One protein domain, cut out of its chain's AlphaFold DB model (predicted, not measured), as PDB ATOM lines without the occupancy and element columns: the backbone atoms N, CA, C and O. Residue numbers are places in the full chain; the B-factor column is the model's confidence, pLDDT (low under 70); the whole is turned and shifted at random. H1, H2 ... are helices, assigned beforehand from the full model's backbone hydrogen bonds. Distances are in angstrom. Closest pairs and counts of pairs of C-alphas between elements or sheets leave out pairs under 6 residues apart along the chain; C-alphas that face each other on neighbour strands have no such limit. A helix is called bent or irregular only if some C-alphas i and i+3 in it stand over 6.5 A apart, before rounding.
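AT A GLANCE: This is residues 27 to 134 of the 134 residues of an uncharacterized protein of Acinetobacter sp. ANC 4558 (UniProt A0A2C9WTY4). Start from the long, kinked helix H5: it folds back against H4 as one helical hairpin, H1 and H2 make a second, and H3 sits between the two hairpins, crossing H2 and the last part of H5. The two hairpins stay apart from each other, and H6 turns off the end of H5. The printed part has 108 residues with six named helices, H1 to H6 in chain order, and no named strand; the class is all helix, and the helix packing is mostly crossed. It is compact, with a radius of gyration of the C-alphas of 15.0 A and spans of 39 by 29 by 23 A.

HOW THE PARTS SIT: Look first at H5, residues 98 to 120, which has a kink of 53 degrees near residue 114 and is irregular, with C-alphas 111 and 114 7.3 A apart. Its residues 112 to 120 alone touch H3, residues 64 to 79, at a steep tilt of 56 degrees, opposite ways; the closest C-alphas, of Cys 73 and Ile 116, are 5.7 A apart. Its residues 98 to 105 touch residues 88 to 93 of H4, residues 83 to 94, in a hairpin at 38 degrees, closest at C-alphas Ala 92 and Val 101, 5.7 A. H3 also touches H2, residues 41 to 55, at a steep 47 degrees, closest at C-alphas Val 46 and Cys 71, 5.4 A. H2 and H1, residues 27 to 36, form a hairpin at a shallow 21 degrees, closest at C-alphas Ala 35 and Gly 44, 4.4 A. H6, residues 122 to 132, is close to but not clearly touching H3 and H5; C-alphas Glu 66 and Leu 124 are the closest to H3, at 6.9 A. Every O i to N i+4 pair is within hydrogen-bond range in H1, H2, H3, H4 and H6, and 17 of 19 are in H5.

IN THESE COORDINATES: Find C-alpha 98 at (-45.456, -33.280, 33.620); from there H5 runs 29.0 A to C-alpha 120. H3 measures 22.1 A and H2 21.1 A. H1 begins at C-alpha 27, (-45.445, -10.769, 31.869), and H6 ends at C-alpha 132, (-30.900, -25.747, 13.429).

THE WHOLE: The farthest C-alphas, of Ala 95 and Asp 123, are 40.9 A apart. The printed part has no cut and no long link. Residues 132 to 134 have pLDDT under 70.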
ATOM      1  N   ASP A  27     -45.159 -11.532  33.091       75.69
ATOM      2  CA  ASP A  27     -45.445 -10.769  31.869       75.69
ATOM      3  C   ASP A  27     -46.061 -11.642  30.762       75.69
ATOM      4  O   ASP A  27     -47.064 -11.267  30.155       75.69
ATOM      5  N   GLN A  28     -45.511 -12.833  30.514       75.00
ATOM      6  CA  GLN A  28     -46.043 -13.752  29.505       75.00
ATOM      7  C   GLN A  28     -47.434 -14.271  29.892       75.00
ATOM      8  O   GLN A  28     -48.328 -14.318  29.047       75.00
ATOM      9  N   ALA A  29     -47.642 -14.606  31.169       73.75
ATOM     10  CA  ALA A  29     -48.939 -15.042  31.679       73.75
ATOM     11  C   ALA A  29     -50.013 -13.954  31.498       73.75
ATOM     12  O   ALA A  29     -51.095 -14.240  30.989       73.75
ATOM     13  N   LYS A  30     -49.685 -12.691  31.810       84.50
ATOM     14  CA  LYS A  30     -50.579 -11.540  31.592       84.50
ATOM     15  C   LYS A  30     -50.915 -11.325  30.119       84.50
ATOM     16  O   LYS A  30     -52.068 -11.082  29.775       84.50
ATOM     17  N   LYS A  31     -49.922 -11.425  29.234       86.69
ATOM     18  CA  LYS A  31     -50.130 -11.288  27.785       86.69
ATOM     19  C   LYS A  31     -51.019 -12.395  27.218       86.69
ATOM     20  O   LYS A  31     -51.858 -12.120  26.362       86.69
ATOM     21  N   LEU A  32     -50.851 -13.629  27.695       85.25
ATOM     22  CA  LEU A  32     -51.708 -14.751  27.315       85.25
ATOM     23  C   LEU A  32     -53.144 -14.558  27.809       85.25
ATOM     24  O   LEU A  32     -54.066 -14.742  27.020       85.25
ATOM     25  N   ASP A  33     -53.339 -14.148  29.063       85.38
ATOM     26  CA  ASP A  33     -54.670 -13.855  29.612       85.38
ATOM     27  C   ASP A  33     -55.390 -12.769  28.794       85.38
ATOM     28  O   ASP A  33     -56.505 -12.976  28.311       85.38
ATOM     29  N   ALA A  34     -54.697 -11.665  28.494       89.69
ATOM     30  CA  ALA A  34     -55.225 -10.604  27.637       89.69
ATOM     31  C   ALA A  34     -55.576 -11.100  26.219       89.69
ATOM     32  O   ALA A  34     -56.577 -10.677  25.637       89.69
ATOM     33  N   ALA A  35     -54.783 -12.014  25.649       90.38
ATOM     34  CA  ALA A  35     -55.083 -12.610  24.350       90.38
ATOM     35  C   ALA A  35     -56.364 -13.463  24.381       90.38
ATOM     36  O   ALA A  35     -57.134 -13.418  23.421       90.38
ATOM     37  N   PHE A  36     -56.624 -14.197  25.467       88.62
ATOM     38  CA  PHE A  36     -57.848 -14.992  25.625       88.62
ATOM     39  C   PHE A  36     -59.100 -14.148  25.895       88.62
ATOM     40  O   PHE A  36     -60.200 -14.589  25.574       88.62
ATOM     41  N   GLN A  37     -58.941 -12.932  26.417       93.31
ATOM     42  CA  GLN A  37     -60.031 -11.964  26.598       93.31
ATOM     43  C   GLN A  37     -60.288 -11.097  25.349       93.31
ATOM     44  O   GLN A  37     -61.232 -10.309  25.317       93.31
ATOM     45  N   SER A  38     -59.459 -11.218  24.308       92.88
ATOM     46  CA  SER A  38     -59.588 -10.438  23.075       92.88
ATOM     47  C   SER A  38     -60.815 -10.839  22.251       92.88
ATOM     48  O   SER A  38     -61.148 -12.017  22.130       92.88
ATOM     49  N   THR A  39     -61.408  -9.871  21.544       96.06
ATOM     50  CA  THR A  39     -62.428 -10.124  20.508       96.06
ATOM     51  C   THR A  39     -61.883 -10.906  19.306       96.06
ATOM     52  O   THR A  39     -62.656 -11.438  18.513       96.06
ATOM     53  N   ASN A  40     -60.555 -11.016  19.173       94.94
ATOM     54  CA  ASN A  40     -59.883 -11.880  18.207       94.94
ATOM     55  C   ASN A  40     -58.747 -12.661  18.884       94.94
ATOM     56  O   ASN A  40     -57.565 -12.330  18.755       94.94
ATOM     57  N   ILE A  41     -59.122 -13.736  19.581       93.12
ATOM     58  CA  ILE A  41     -58.200 -14.602  20.330       93.12
ATOM     59  C   ILE A  41     -57.057 -15.111  19.446       93.12
ATOM     60  O   ILE A  41     -55.898 -15.093  19.857       93.12
ATOM     61  N   LYS A  42     -57.352 -15.527  18.206       93.31
ATOM     62  CA  LYS A  42     -56.333 -16.040  17.278       93.31
ATOM     63  C   LYS A  42     -55.243 -14.998  17.031       93.31
ATOM     64  O   LYS A  42     -54.064 -15.305  17.201       93.31
ATOM     65  N   GLN A  43     -55.619 -13.775  16.659       95.44
ATOM     66  CA  GLN A  43     -54.642 -12.713  16.423       95.44
ATOM     67  C   GLN A  43     -53.912 -12.319  17.713       95.44
ATOM     68  O   GLN A  43     -52.703 -12.097  17.677       95.44
ATOM     69  N   GLY A  44     -54.615 -12.288  18.850       94.06
ATOM     70  CA  GLY A  44     -54.011 -12.056  20.162       94.06
ATOM     71  C   GLY A  44     -52.884 -13.048  20.452       94.06
ATOM     72  O   GLY A  44     -51.758 -12.642  20.724       94.06
ATOM     73  N   LEU A  45     -53.146 -14.347  20.296       91.62
ATOM     74  CA  LEU A  45     -52.152 -15.404  20.506       91.62
ATOM     75  C   LEU A  45     -50.981 -15.322  19.516       91.62
ATOM     76  O   LEU A  45     -49.838 -15.583  19.896       91.62
ATOM     77  N   VAL A  46     -51.238 -14.939  18.260       93.88
ATOM     78  CA  VAL A  46     -50.169 -14.694  17.277       93.88
ATOM     79  C   VAL A  46     -49.276 -13.547  17.734       93.88
ATOM     80  O   VAL A  46     -48.057 -13.689  17.683       93.88
ATOM     81  N   ASN A  47     -49.851 -12.447  18.220       94.00
ATOM     82  CA  ASN A  47     -49.084 -11.298  18.698       94.00
ATOM     83  C   ASN A  47     -48.206 -11.664  19.899       94.00
ATOM     84  O   ASN A  47     -47.030 -11.316  19.906       94.00
ATOM     85  N   VAL A  48     -48.736 -12.427  20.864       90.56
ATOM     86  CA  VAL A  48     -47.941 -12.924  22.003       90.56
ATOM     87  C   VAL A  48     -46.757 -13.761  21.517       90.56
ATOM     88  O   VAL A  48     -45.625 -13.532  21.931       90.56
ATOM     89  N   CYS A  49     -46.991 -14.679  20.578       90.81
ATOM     90  CA  CYS A  49     -45.922 -15.482  19.992       90.81
ATOM     91  C   CYS A  49     -44.869 -14.618  19.273       90.81
ATOM     92  O   CYS A  49     -43.669 -14.828  19.452       90.81
ATOM     93  N   VAL A  50     -45.290 -13.631  18.475       90.88
ATOM     94  CA  VAL A  50     -44.372 -12.731  17.756       90.88
ATOM     95  C   VAL A  50     -43.535 -11.910  18.734       90.88
ATOM     96  O   VAL A  50     -42.331 -11.754  18.514       90.88
ATOM     97  N   ASP A  51     -44.141 -11.417  19.814       87.69
ATOM     98  CA  ASP A  51     -43.449 -10.708  20.889       87.69
ATOM     99  C   ASP A  51     -42.377 -11.591  21.535       87.69
ATOM    100  O   ASP A  51     -41.238 -11.148  21.693       87.69
ATOM    101  N   ASP A  52     -42.709 -12.841  21.862       84.44
ATOM    102  CA  ASP A  52     -41.784 -13.788  22.490       84.44
ATOM    103  C   ASP A  52     -40.599 -14.108  21.567       84.44
ATOM    104  O   ASP A  52     -39.440 -14.006  21.978       84.44
ATOM    105  N   TYR A  53     -40.858 -14.395  20.288       82.94
ATOM    106  CA  TYR A  53     -39.797 -14.607  19.299       82.94
ATOM    107  C   TYR A  53     -38.943 -13.353  19.082       82.94
ATOM    108  O   TYR A  53     -37.725 -13.449  18.916       82.94
ATOM    109  N   THR A  54     -39.554 -12.167  19.102       83.00
ATOM    110  CA  THR A  54     -38.836 -10.895  18.963       83.00
ATOM    111  C   THR A  54     -37.909 -10.661  20.152       83.00
ATOM    112  O   THR A  54     -36.723 -10.393  19.950       83.00
ATOM    113  N   LYS A  55     -38.405 -10.844  21.384       83.81
ATOM    114  CA  LYS A  55     -37.606 -10.765  22.617       83.81
ATOM    115  C   LYS A  55     -36.472 -11.792  22.632       83.81
ATOM    116  O   LYS A  55     -35.377 -11.483  23.090       83.81
ATOM    117  N   ALA A  56     -36.706 -12.982  22.079       78.88
ATOM    118  CA  ALA A  56     -35.698 -14.030  21.930       78.88
ATOM    119  C   ALA A  56     -34.680 -13.763  20.796       78.88
ATOM    120  O   ALA A  56     -33.806 -14.590  20.538       78.88
ATOM    121  N   GLY A  57     -34.773 -12.624  20.100       80.06
ATOM    122  CA  GLY A  57     -33.825 -12.228  19.059       80.06
ATOM    123  C   GLY A  57     -34.035 -12.927  17.714       80.06
ATOM    124  O   GLY A  57     -33.135 -12.897  16.872       80.06
ATOM    125  N   ALA A  58     -35.204 -13.529  17.469       81.31
ATOM    126  CA  ALA A  58     -35.502 -14.211  16.206       81.31
ATOM    127  C   ALA A  58     -35.393 -13.276  14.992       81.31
ATOM    128  O   ALA A  58     -35.011 -13.719  13.909       81.31
ATOM    129  N   LEU A  59     -35.637 -11.974  15.185       80.62
ATOM    130  CA  LEU A  59     -35.515 -10.963  14.131       80.62
ATOM    131  C   LEU A  59     -34.079 -10.769  13.608       80.62
ATOM    132  O   LEU A  59     -33.886 -10.186  12.546       80.62
ATOM    133  N   ASN A  60     -33.070 -11.318  14.292       87.31
ATOM    134  CA  ASN A  60     -31.693 -11.350  13.793       87.31
ATOM    135  C   ASN A  60     -31.486 -12.377  12.666       87.31
ATOM    136  O   ASN A  60     -30.441 -12.379  12.014       87.31
ATOM    137  N   LYS A  61     -32.430 -13.310  12.490       88.19
ATOM    138  CA  LYS A  61     -32.337 -14.444  11.555       88.19
ATOM    139  C   LYS A  61     -33.564 -14.584  10.660       88.19
ATOM    140  O   LYS A  61     -33.444 -15.107   9.555       88.19
ATOM    141  N   LEU A  62     -34.718 -14.115  11.115       89.19
ATOM    142  CA  LEU A  62     -35.995 -14.147  10.414       89.19
ATOM    143  C   LEU A  62     -36.526 -12.721  10.258       89.19
ATOM    144  O   LEU A  62     -36.323 -11.866  11.110       89.19
ATOM    145  N   THR A  63     -37.239 -12.454   9.178       94.44
ATOM    146  CA  THR A  63     -38.000 -11.217   9.016       94.44
ATOM    147  C   THR A  63     -39.228 -11.237   9.923       94.44
ATOM    148  O   THR A  63     -39.722 -12.299  10.310       94.44
ATOM    149  N   LYS A  64     -39.796 -10.060  10.207       94.25
ATOM    150  CA  LYS A  64     -41.062  -9.964  10.947       94.25
ATOM    151  C   LYS A  64     -42.179 -10.767  10.273       94.25
ATOM    152  O   LYS A  64     -42.941 -11.432  10.962       94.25
ATOM    153  N   ALA A  65     -42.248 -10.757   8.940       96.44
ATOM    154  CA  ALA A  65     -43.237 -11.527   8.187       96.44
ATOM    155  C   ALA A  65     -43.066 -13.045   8.383       96.44
ATOM    156  O   ALA A  65     -44.049 -13.749   8.598       96.44
ATOM    157  N   GLU A  66     -41.827 -13.543   8.374       95.00
ATOM    158  CA  GLU A  66     -41.522 -14.956   8.627       95.00
ATOM    159  C   GLU A  66     -41.851 -15.368  10.068       95.00
ATOM    160  O   GLU A  66     -42.429 -16.434  10.276       95.00
ATOM    161  N   VAL A  67     -41.556 -14.517  11.058       93.06
ATOM    162  CA  VAL A  67     -41.935 -14.763  12.462       93.06
ATOM    163  C   VAL A  67     -43.456 -14.774  12.622       93.06
ATOM    164  O   VAL A  67     -44.001 -15.706  13.209       93.06
ATOM    165  N   THR A  68     -44.167 -13.802  12.048       95.69
ATOM    166  CA  THR A  68     -45.638 -13.775  12.066       95.69
ATOM    167  C   THR A  68     -46.226 -15.015  11.399       95.69
ATOM    168  O   THR A  68     -47.157 -15.618  11.933       95.69
ATOM    169  N   LYS A  69     -45.668 -15.443  10.258       96.06
ATOM    170  CA  LYS A  69     -46.105 -16.652   9.555       96.06
ATOM    171  C   LYS A  69     -45.882 -17.901  10.405       96.06
ATOM    172  O   LYS A  69     -46.806 -18.702  10.547       96.06
ATOM    173  N   LEU A  70     -44.700 -18.034  11.008       92.88
ATOM    174  CA  LEU A  70     -44.380 -19.104  11.949       92.88
ATOM    175  C   LEU A  70     -45.397 -19.136  13.097       92.88
ATOM    176  O   LEU A  70     -46.016 -20.170  13.339       92.88
ATOM    177  N   CYS A  71     -45.633 -18.006  13.758       93.38
ATOM    178  CA  CYS A  71     -46.586 -17.903  14.860       93.38
ATOM    179  C   CYS A  71     -48.022 -18.234  14.447       93.38
ATOM    180  O   CYS A  71     -48.684 -19.009  15.134       93.38
ATOM    181  N   SER A  72     -48.489 -17.736  13.300       95.50
ATOM    182  CA  SER A  72     -49.819 -18.062  12.776       95.50
ATOM    183  C   SER A  72     -49.990 -19.563  12.556       95.50
ATOM    184  O   SER A  72     -50.974 -20.130  13.021       95.50
ATOM    185  N   CYS A  73     -49.025 -20.229  11.915       93.50
ATOM    186  CA  CYS A  73     -49.102 -21.669  11.658       93.50
ATOM    187  C   CYS A  73     -49.155 -22.501  12.952       93.50
ATOM    188  O   CYS A  73     -49.871 -23.503  13.019       93.50
ATOM    189  N   ASN A  74     -48.433 -22.071  13.990       88.19
ATOM    190  CA  ASN A  74     -48.450 -22.716  15.303       88.19
ATOM    191  C   ASN A  74     -49.772 -22.477  16.053       88.19
ATOM    192  O   ASN A  74     -50.353 -23.421  16.589       88.19
ATOM    193  N   VAL A  75     -50.287 -21.244  16.067       90.75
ATOM    194  CA  VAL A  75     -51.587 -20.930  16.686       90.75
ATOM    195  C   VAL A  75     -52.716 -21.690  15.989       90.75
ATOM    196  O   VAL A  75     -53.580 -22.248  16.662       90.75
ATOM    197  N   ASP A  76     -52.665 -21.809  14.663       91.56
ATOM    198  CA  ASP A  76     -53.633 -22.595  13.894       91.56
ATOM    199  C   ASP A  76     -53.598 -24.084  14.249       91.56
ATOM    200  O   ASP A  76     -54.645 -24.724  14.323       91.56
ATOM    201  N   SER A  77     -52.414 -24.641  14.516       90.31
ATOM    202  CA  SER A  77     -52.274 -26.010  15.030       90.31
ATOM    203  C   SER A  77     -52.964 -26.190  16.379       90.31
ATOM    204  O   SER A  77     -53.713 -27.146  16.570       90.31
ATOM    205  N   ARG A  78     -52.777 -25.245  17.304       85.81
ATOM    206  CA  ARG A  78     -53.458 -25.270  18.607       85.81
ATOM    207  C   ARG A  78     -54.975 -25.135  18.460       85.81
ATOM    208  O   ARG A  78     -55.718 -25.810  19.164       85.81
ATOM    209  N   GLY A  79     -55.437 -24.320  17.510       88.12
ATOM    210  CA  GLY A  79     -56.859 -24.160  17.193       88.12
ATOM    211  C   GLY A  79     -57.529 -25.424  16.641       88.12
ATOM    212  O   GLY A  79     -58.739 -25.567  16.771       88.12
ATOM    213  N   ARG A  80     -56.758 -26.361  16.070       91.19
ATOM    214  CA  ARG A  80     -57.258 -27.653  15.563       91.19
ATOM    215  C   ARG A  80     -57.319 -28.759  16.615       91.19
ATOM    216  O   ARG A  80     -57.782 -29.853  16.297       91.19
ATOM    217  N   MET A  81     -56.868 -28.503  17.846       88.81
ATOM    218  CA  MET A  81     -57.029 -29.467  18.931       88.81
ATOM    219  C   MET A  81     -58.511 -29.746  19.163       88.81
ATOM    220  O   MET A  81     -59.302 -28.828  19.385       88.81
ATOM    221  N   THR A  82     -58.871 -31.024  19.157       92.19
ATOM    222  CA  THR A  82     -60.210 -31.470  19.548       92.19
ATOM    223  C   THR A  82     -60.445 -31.215  21.037       92.19
ATOM    224  O   THR A  82     -59.498 -31.165  21.825       92.19
ATOM    225  N   GLU A  83     -61.708 -31.118  21.452       93.94
ATOM    226  CA  GLU A  83     -62.051 -30.966  22.873       93.94
ATOM    227  C   GLU A  83     -61.518 -32.125  23.723       93.94
ATOM    228  O   GLU A  83     -60.969 -31.897  24.797       93.94
ATOM    229  N   SER A  84     -61.546 -33.355  23.202       95.94
ATOM    230  CA  SER A  84     -60.966 -34.517  23.887       95.94
ATOM    231  C   SER A  84     -59.462 -34.349  24.150       95.94
ATOM    232  O   SER A  84     -59.002 -34.595  25.263       95.94
ATOM    233  N   GLN A  85     -58.702 -33.854  23.168       91.50
ATOM    234  CA  GLN A  85     -57.270 -33.582  23.335       91.50
ATOM    235  C   GLN A  85     -57.006 -32.438  24.324       91.50
ATOM    236  O   GLN A  85     -56.030 -32.487  25.072       91.50
ATOM    237  N   LYS A  86     -57.869 -31.412  24.349       87.94
ATOM    238  CA  LYS A  86     -57.785 -30.319  25.330       87.94
ATOM    239  C   LYS A  86     -58.057 -30.825  26.746       87.94
ATOM    240  O   LYS A  86     -57.295 -30.495  27.650       87.94
ATOM    241  N   TRP A  87     -59.089 -31.647  26.935       91.44
ATOM    242  CA  TRP A  87     -59.399 -32.255  28.230       91.44
ATOM    243  C   TRP A  87     -58.269 -33.152  28.714       91.44
ATOM    244  O   TRP A  87     -57.841 -33.003  29.850       91.44
ATOM    245  N   GLU A  88     -57.724 -34.016  27.853       91.81
ATOM    246  CA  GLU A  88     -56.604 -34.890  28.218       91.81
ATOM    247  C   GLU A  88     -55.397 -34.077  28.720       91.81
ATOM    248  O   GLU A  88     -54.833 -34.367  29.780       91.81
ATOM    249  N   LEU A  89     -55.039 -33.010  27.996       86.62
ATOM    250  CA  LEU A  89     -53.944 -32.116  28.365       86.62
ATOM    251  C   LEU A  89     -54.225 -31.363  29.677       86.62
ATOM    252  O   LEU A  89     -53.347 -31.271  30.540       86.62
ATOM    253  N   GLN A  90     -55.444 -30.844  29.850       84.25
ATOM    254  CA  GLN A  90     -55.839 -30.125  31.061       84.25
ATOM    255  C   GLN A  90     -55.878 -31.051  32.281       84.25
ATOM    256  O   GLN A  90     -55.386 -30.684  33.345       84.25
ATOM    257  N   SER A  91     -56.403 -32.269  32.138       90.56
ATOM    258  CA  SER A  91     -56.429 -33.275  33.202       90.56
ATOM    259  C   SER A  91     -55.018 -33.655  33.646       90.56
ATOM    260  O   SER A  91     -54.746 -33.673  34.846       90.56
ATOM    261  N   ALA A  92     -54.096 -33.887  32.703       89.38
ATOM    262  CA  ALA A  92     -52.692 -34.160  33.020       89.38
ATOM    263  C   ALA A  92     -52.019 -32.981  33.749       89.38
ATOM    264  O   ALA A  92     -51.259 -33.189  34.698       89.38
ATOM    265  N   THR A  93     -52.345 -31.750  33.344       85.94
ATOM    266  CA  THR A  93     -51.855 -30.515  33.976       85.94
ATOM    267  C   THR A  93     -52.379 -30.366  35.405       85.94
ATOM    268  O   THR A  93     -51.592 -30.154  36.327       85.94
ATOM    269  N   ASN A  94     -53.684 -30.551  35.619       88.31
ATOM    270  CA  ASN A  94     -54.315 -30.488  36.942       88.31
ATOM    271  C   ASN A  94     -53.764 -31.567  37.885       88.31
ATOM    272  O   ASN A  94     -53.534 -31.302  39.065       88.31
ATOM    273  N   ALA A  95     -53.483 -32.758  37.352       93.06
ATOM    274  CA  ALA A  95     -52.825 -33.848  38.071       93.06
ATOM    275  C   ALA A  95     -51.321 -33.611  38.311       93.06
ATOM    276  O   ALA A  95     -50.654 -34.466  38.891       93.06
ATOM    277  N   LYS A  96     -50.767 -32.478  37.852       90.38
ATOM    278  CA  LYS A  96     -49.342 -32.118  37.931       90.38
ATOM    279  C   LYS A  96     -48.409 -33.178  37.323       90.38
ATOM    280  O   LYS A  96     -47.236 -33.259  37.682       90.38
ATOM    281  N   ASN A  97     -48.902 -33.976  36.373       88.88
ATOM    282  CA  ASN A  97     -48.133 -35.041  35.736       88.88
ATOM    283  C   ASN A  97     -47.412 -34.512  34.487       88.88
ATOM    284  O   ASN A  97     -47.891 -34.653  33.362       88.88
ATOM    285  N   GLN A  98     -46.241 -33.906  34.693       84.81
ATOM    286  CA  GLN A  98     -45.456 -33.280  33.620       84.81
ATOM    287  C   GLN A  98     -45.001 -34.270  32.541       84.81
ATOM    288  O   GLN A  98     -44.961 -33.926  31.361       84.81
ATOM    289  N   ASN A  99     -44.725 -35.523  32.913       87.31
ATOM    290  CA  ASN A  99     -44.380 -36.562  31.943       87.31
ATOM    291  C   ASN A  99     -45.547 -36.817  30.986       87.31
ATOM    292  O   ASN A  99     -45.353 -36.857  29.771       87.31
ATOM    293  N   LYS A 100     -46.770 -36.912  31.524       87.69
ATOM    294  CA  LYS A 100     -47.967 -37.109  30.708       87.69
ATOM    295  C   LYS A 100     -48.289 -35.887  29.852       87.69
ATOM    296  O   LYS A 100     -48.628 -36.051  28.684       87.69
ATOM    297  N   VAL A 101     -48.121 -34.677  30.387       82.25
ATOM    298  CA  VAL A 101     -48.239 -33.429  29.612       82.25
ATOM    299  C   VAL A 101     -47.301 -33.464  28.399       82.25
ATOM    300  O   VAL A 101     -47.756 -33.304  27.268       82.25
ATOM    301  N   ASN A 102     -46.017 -33.766  28.601       83.38
ATOM    302  CA  ASN A 102     -45.028 -33.822  27.520       83.38
ATOM    303  C   ASN A 102     -45.327 -34.920  26.487       83.38
ATOM    304  O   ASN A 102     -45.154 -34.699  25.287       83.38
ATOM    305  N   GLU A 103     -45.800 -36.087  26.925       89.38
ATOM    306  CA  GLU A 103     -46.224 -37.176  26.039       89.38
ATOM    307  C   GLU A 103     -47.388 -36.741  25.132       89.38
ATOM    308  O   GLU A 103     -47.328 -36.920  23.912       89.38
ATOM    309  N   ILE A 104     -48.422 -36.118  25.712       86.25
ATOM    310  CA  ILE A 104     -49.591 -35.611  24.980       86.25
ATOM    311  C   ILE A 104     -49.156 -34.556  23.963       86.25
ATOM    312  O   ILE A 104     -49.486 -34.660  22.783       86.25
ATOM    313  N   LEU A 105     -48.368 -33.571  24.400       85.69
ATOM    314  CA  LEU A 105     -47.851 -32.502  23.546       85.69
ATOM    315  C   LEU A 105     -47.004 -33.053  22.392       85.69
ATOM    316  O   LEU A 105     -47.166 -32.624  21.253       85.69
ATOM    317  N   THR A 106     -46.168 -34.060  22.652       87.12
ATOM    318  CA  THR A 106     -45.362 -34.728  21.619       87.12
ATOM    319  C   THR A 106     -46.246 -35.441  20.597       87.12
ATOM    320  O   THR A 106     -46.005 -35.350  19.392       87.12
ATOM    321  N   ARG A 107     -47.287 -36.149  21.050       90.38
ATOM    322  CA  ARG A 107     -48.241 -36.824  20.159       90.38
ATOM    323  C   ARG A 107     -48.996 -35.819  19.286       90.38
ATOM    324  O   ARG A 107     -49.119 -36.039  18.082       90.38
ATOM    325  N   LEU A 108     -49.456 -34.714  19.872       87.81
ATOM    326  CA  LEU A 108     -50.130 -33.631  19.150       87.81
ATOM    327  C   LEU A 108     -49.205 -32.982  18.121       87.81
ATOM    328  O   LEU A 108     -49.591 -32.818  16.968       87.81
ATOM    329  N   GLN A 109     -47.963 -32.695  18.511       86.25
ATOM    330  CA  GLN A 109     -46.953 -32.144  17.617       86.25
ATOM    331  C   GLN A 109     -46.720 -33.052  16.409       86.25
ATOM    332  O   GLN A 109     -46.783 -32.575  15.281       86.25
ATOM    333  N   LYS A 110     -46.513 -34.357  16.623       87.12
ATOM    334  CA  LYS A 110     -46.323 -35.324  15.528       87.12
ATOM    335  C   LYS A 110     -47.522 -35.362  14.579       87.12
ATOM    336  O   LYS A 110     -47.343 -35.412  13.367       87.12
ATOM    337  N   SER A 111     -48.738 -35.310  15.122       88.56
ATOM    338  CA  SER A 111     -49.965 -35.299  14.320       88.56
ATOM    339  C   SER A 111     -50.121 -34.023  13.485       88.56
ATOM    340  O   SER A 111     -50.705 -34.057  12.402       88.56
ATOM    341  N   GLU A 112     -49.639 -32.888  13.987       88.62
ATOM    342  CA  GLU A 112     -49.818 -31.582  13.348       88.62
ATOM    343  C   GLU A 112     -48.621 -31.144  12.498       88.62
ATOM    344  O   GLU A 112     -48.756 -30.250  11.660       88.62
ATOM    345  N   GLU A 113     -47.470 -31.798  12.648       87.75
ATOM    346  CA  GLU A 113     -46.233 -31.487  11.934       87.75
ATOM    347  C   GLU A 113     -46.420 -31.372  10.410       87.75
ATOM    348  O   GLU A 113     -45.966 -30.366   9.854       87.75
ATOM    349  N   PRO A 114     -47.126 -32.288   9.709       90.88
ATOM    350  CA  PRO A 114     -47.324 -32.158   8.264       90.88
ATOM    351  C   PRO A 114     -48.083 -30.880   7.885       90.88
ATOM    352  O   PRO A 114     -47.725 -30.199   6.924       90.88
ATOM    353  N   LYS A 115     -49.104 -30.512   8.671       93.06
ATOM    354  CA  LYS A 115     -49.928 -29.318   8.438       93.06
ATOM    355  C   LYS A 115     -49.156 -28.042   8.751       93.06
ATOM    356  O   LYS A 115     -49.281 -27.057   8.027       93.06
ATOM    357  N   ILE A 116     -48.342 -28.055   9.807       91.44
ATOM    358  CA  ILE A 116     -47.466 -26.931  10.153       91.44
ATOM    359  C   ILE A 116     -46.440 -26.722   9.040       91.44
ATOM    360  O   ILE A 116     -46.322 -25.609   8.536       91.44
ATOM    361  N   LYS A 117     -45.753 -27.784   8.597       90.12
ATOM    362  CA  LYS A 117     -44.806 -27.730   7.474       90.12
ATOM    363  C   LYS A 117     -45.461 -27.155   6.220       90.12
ATOM    364  O   LYS A 117     -44.967 -26.174   5.670       90.12
ATOM    365  N   ALA A 118     -46.620 -27.684   5.827       94.88
ATOM    366  CA  ALA A 118     -47.378 -27.161   4.692       94.88
ATOM    367  C   ALA A 118     -47.730 -25.670   4.862       94.88
ATOM    368  O   ALA A 118     -47.533 -24.885   3.939       94.88
ATOM    369  N   CYS A 119     -48.179 -25.262   6.052       95.31
ATOM    370  CA  CYS A 119     -48.508 -23.869   6.345       95.31
ATOM    371  C   CYS A 119     -47.299 -22.935   6.225       95.31
ATOM    372  O   CYS A 119     -47.445 -21.836   5.691       95.31
ATOM    373  N   LEU A 120     -46.121 -23.352   6.703       95.00
ATOM    374  CA  LEU A 120     -44.894 -22.547   6.669       95.00
ATOM    375  C   LEU A 120     -44.402 -22.284   5.240       95.00
ATOM    376  O   LEU A 120     -43.844 -21.219   4.984       95.00
ATOM    377  N   GLY A 121     -44.618 -23.226   4.320       94.19
ATOM    378  CA  GLY A 121     -44.072 -23.170   2.963       94.19
ATOM    379  C   GLY A 121     -42.600 -23.600   2.896       94.19
ATOM    380  O   GLY A 121     -41.924 -23.731   3.919       94.19
ATOM    381  N   ALA A 122     -42.112 -23.892   1.689       94.31
ATOM    382  CA  ALA A 122     -40.796 -24.508   1.483       94.31
ATOM    383  C   ALA A 122     -39.630 -23.593   1.896       94.31
ATOM    384  O   ALA A 122     -38.703 -24.046   2.569       94.31
ATOM    385  N   ASP A 123     -39.698 -22.305   1.553       93.31
ATOM    386  CA  ASP A 123     -38.612 -21.352   1.814       93.31
ATOM    387  C   ASP A 123     -38.380 -21.142   3.308       93.31
ATOM    388  O   ASP A 123     -37.252 -21.266   3.794       93.31
ATOM    389  N   LEU A 124     -39.459 -20.896   4.059       92.06
ATOM    390  CA  LEU A 124     -39.365 -20.715   5.501       92.06
ATOM    391  C   LEU A 124     -38.893 -22.007   6.173       92.06
ATOM    392  O   LEU A 124     -38.008 -21.952   7.018       92.06
ATOM    393  N   GLN A 125     -39.388 -23.178   5.760       91.88
ATOM    394  CA  GLN A 125     -38.885 -24.456   6.277       91.88
ATOM    395  C   GLN A 125     -37.380 -24.628   6.047       91.88
ATOM    396  O   GLN A 125     -36.652 -24.932   6.992       91.88
ATOM    397  N   LYS A 126     -36.894 -24.394   4.822       91.44
ATOM    398  CA  LYS A 126     -35.464 -24.482   4.491       91.44
ATOM    399  C   LYS A 126     -34.637 -23.539   5.362       91.44
ATOM    400  O   LYS A 126     -33.585 -23.924   5.873       91.44
ATOM    401  N   LYS A 127     -35.128 -22.318   5.570       89.38
ATOM    402  CA  LYS A 127     -34.476 -21.326   6.423       89.38
ATOM    403  C   LYS A 127     -34.424 -21.777   7.880       89.38
ATOM    404  O   LYS A 127     -33.346 -21.754   8.468       89.38
ATOM    405  N   LEU A 128     -35.534 -22.254   8.445       87.25
ATOM    406  CA  LEU A 128     -35.581 -22.767   9.819       87.25
ATOM    407  C   LEU A 128     -34.625 -23.957  10.008       87.25
ATOM    408  O   LEU A 128     -33.881 -23.977  10.983       87.25
ATOM    409  N   LEU A 129     -34.562 -24.888   9.049       83.25
ATOM    410  CA  LEU A 129     -33.609 -26.008   9.073       83.25
ATOM    411  C   LEU A 129     -32.148 -25.530   9.060       83.25
ATOM    412  O   LEU A 129     -31.323 -26.036   9.816       83.25
ATOM    413  N   SER A 130     -31.823 -24.511   8.257       83.31
ATOM    414  CA  SER A 130     -30.464 -23.947   8.214       83.31
ATOM    415  C   SER A 130     -30.029 -23.290   9.531       83.31
ATOM    416  O   SER A 130     -28.833 -23.182   9.799       83.31
ATOM    417  N   LEU A 131     -30.993 -22.861  10.353       79.19
ATOM    418  CA  LEU A 131     -30.750 -22.297  11.681       79.19
ATOM    419  C   LEU A 131     -30.582 -23.378  12.757       79.19
ATOM    420  O   LEU A 131     -29.991 -23.083  13.787       79.19
ATOM    421  N   GLN A 132     -31.082 -24.597  12.529       67.69
ATOM    422  CA  GLN A 132     -30.900 -25.747  13.429       67.69
ATOM    423  C   GLN A 132     -29.555 -26.458  13.221       67.69
ATOM    424  O   GLN A 132     -29.046 -27.091  14.138       67.69
ATOM    425  N   ALA A 133     -28.991 -26.388  12.012       54.47
ATOM    426  CA  ALA A 133     -27.732 -27.046  11.657       54.47
ATOM    427  C   ALA A 133     -26.468 -26.283  12.123       54.47
ATOM    428  O   ALA A 133     -25.359 -26.642  11.726       54.47
ATOM    429  N   LYS A 134     -26.629 -25.216  12.915       44.12
ATOM    430  CA  LYS A 134     -25.564 -24.361  13.459       44.12
ATOM    431  C   LYS A 134     -25.647 -24.286  14.977       44.12
ATOM    432  O   LYS A 134     -24.564 -24.205  15.590       44.12
TER     433      LYS A 134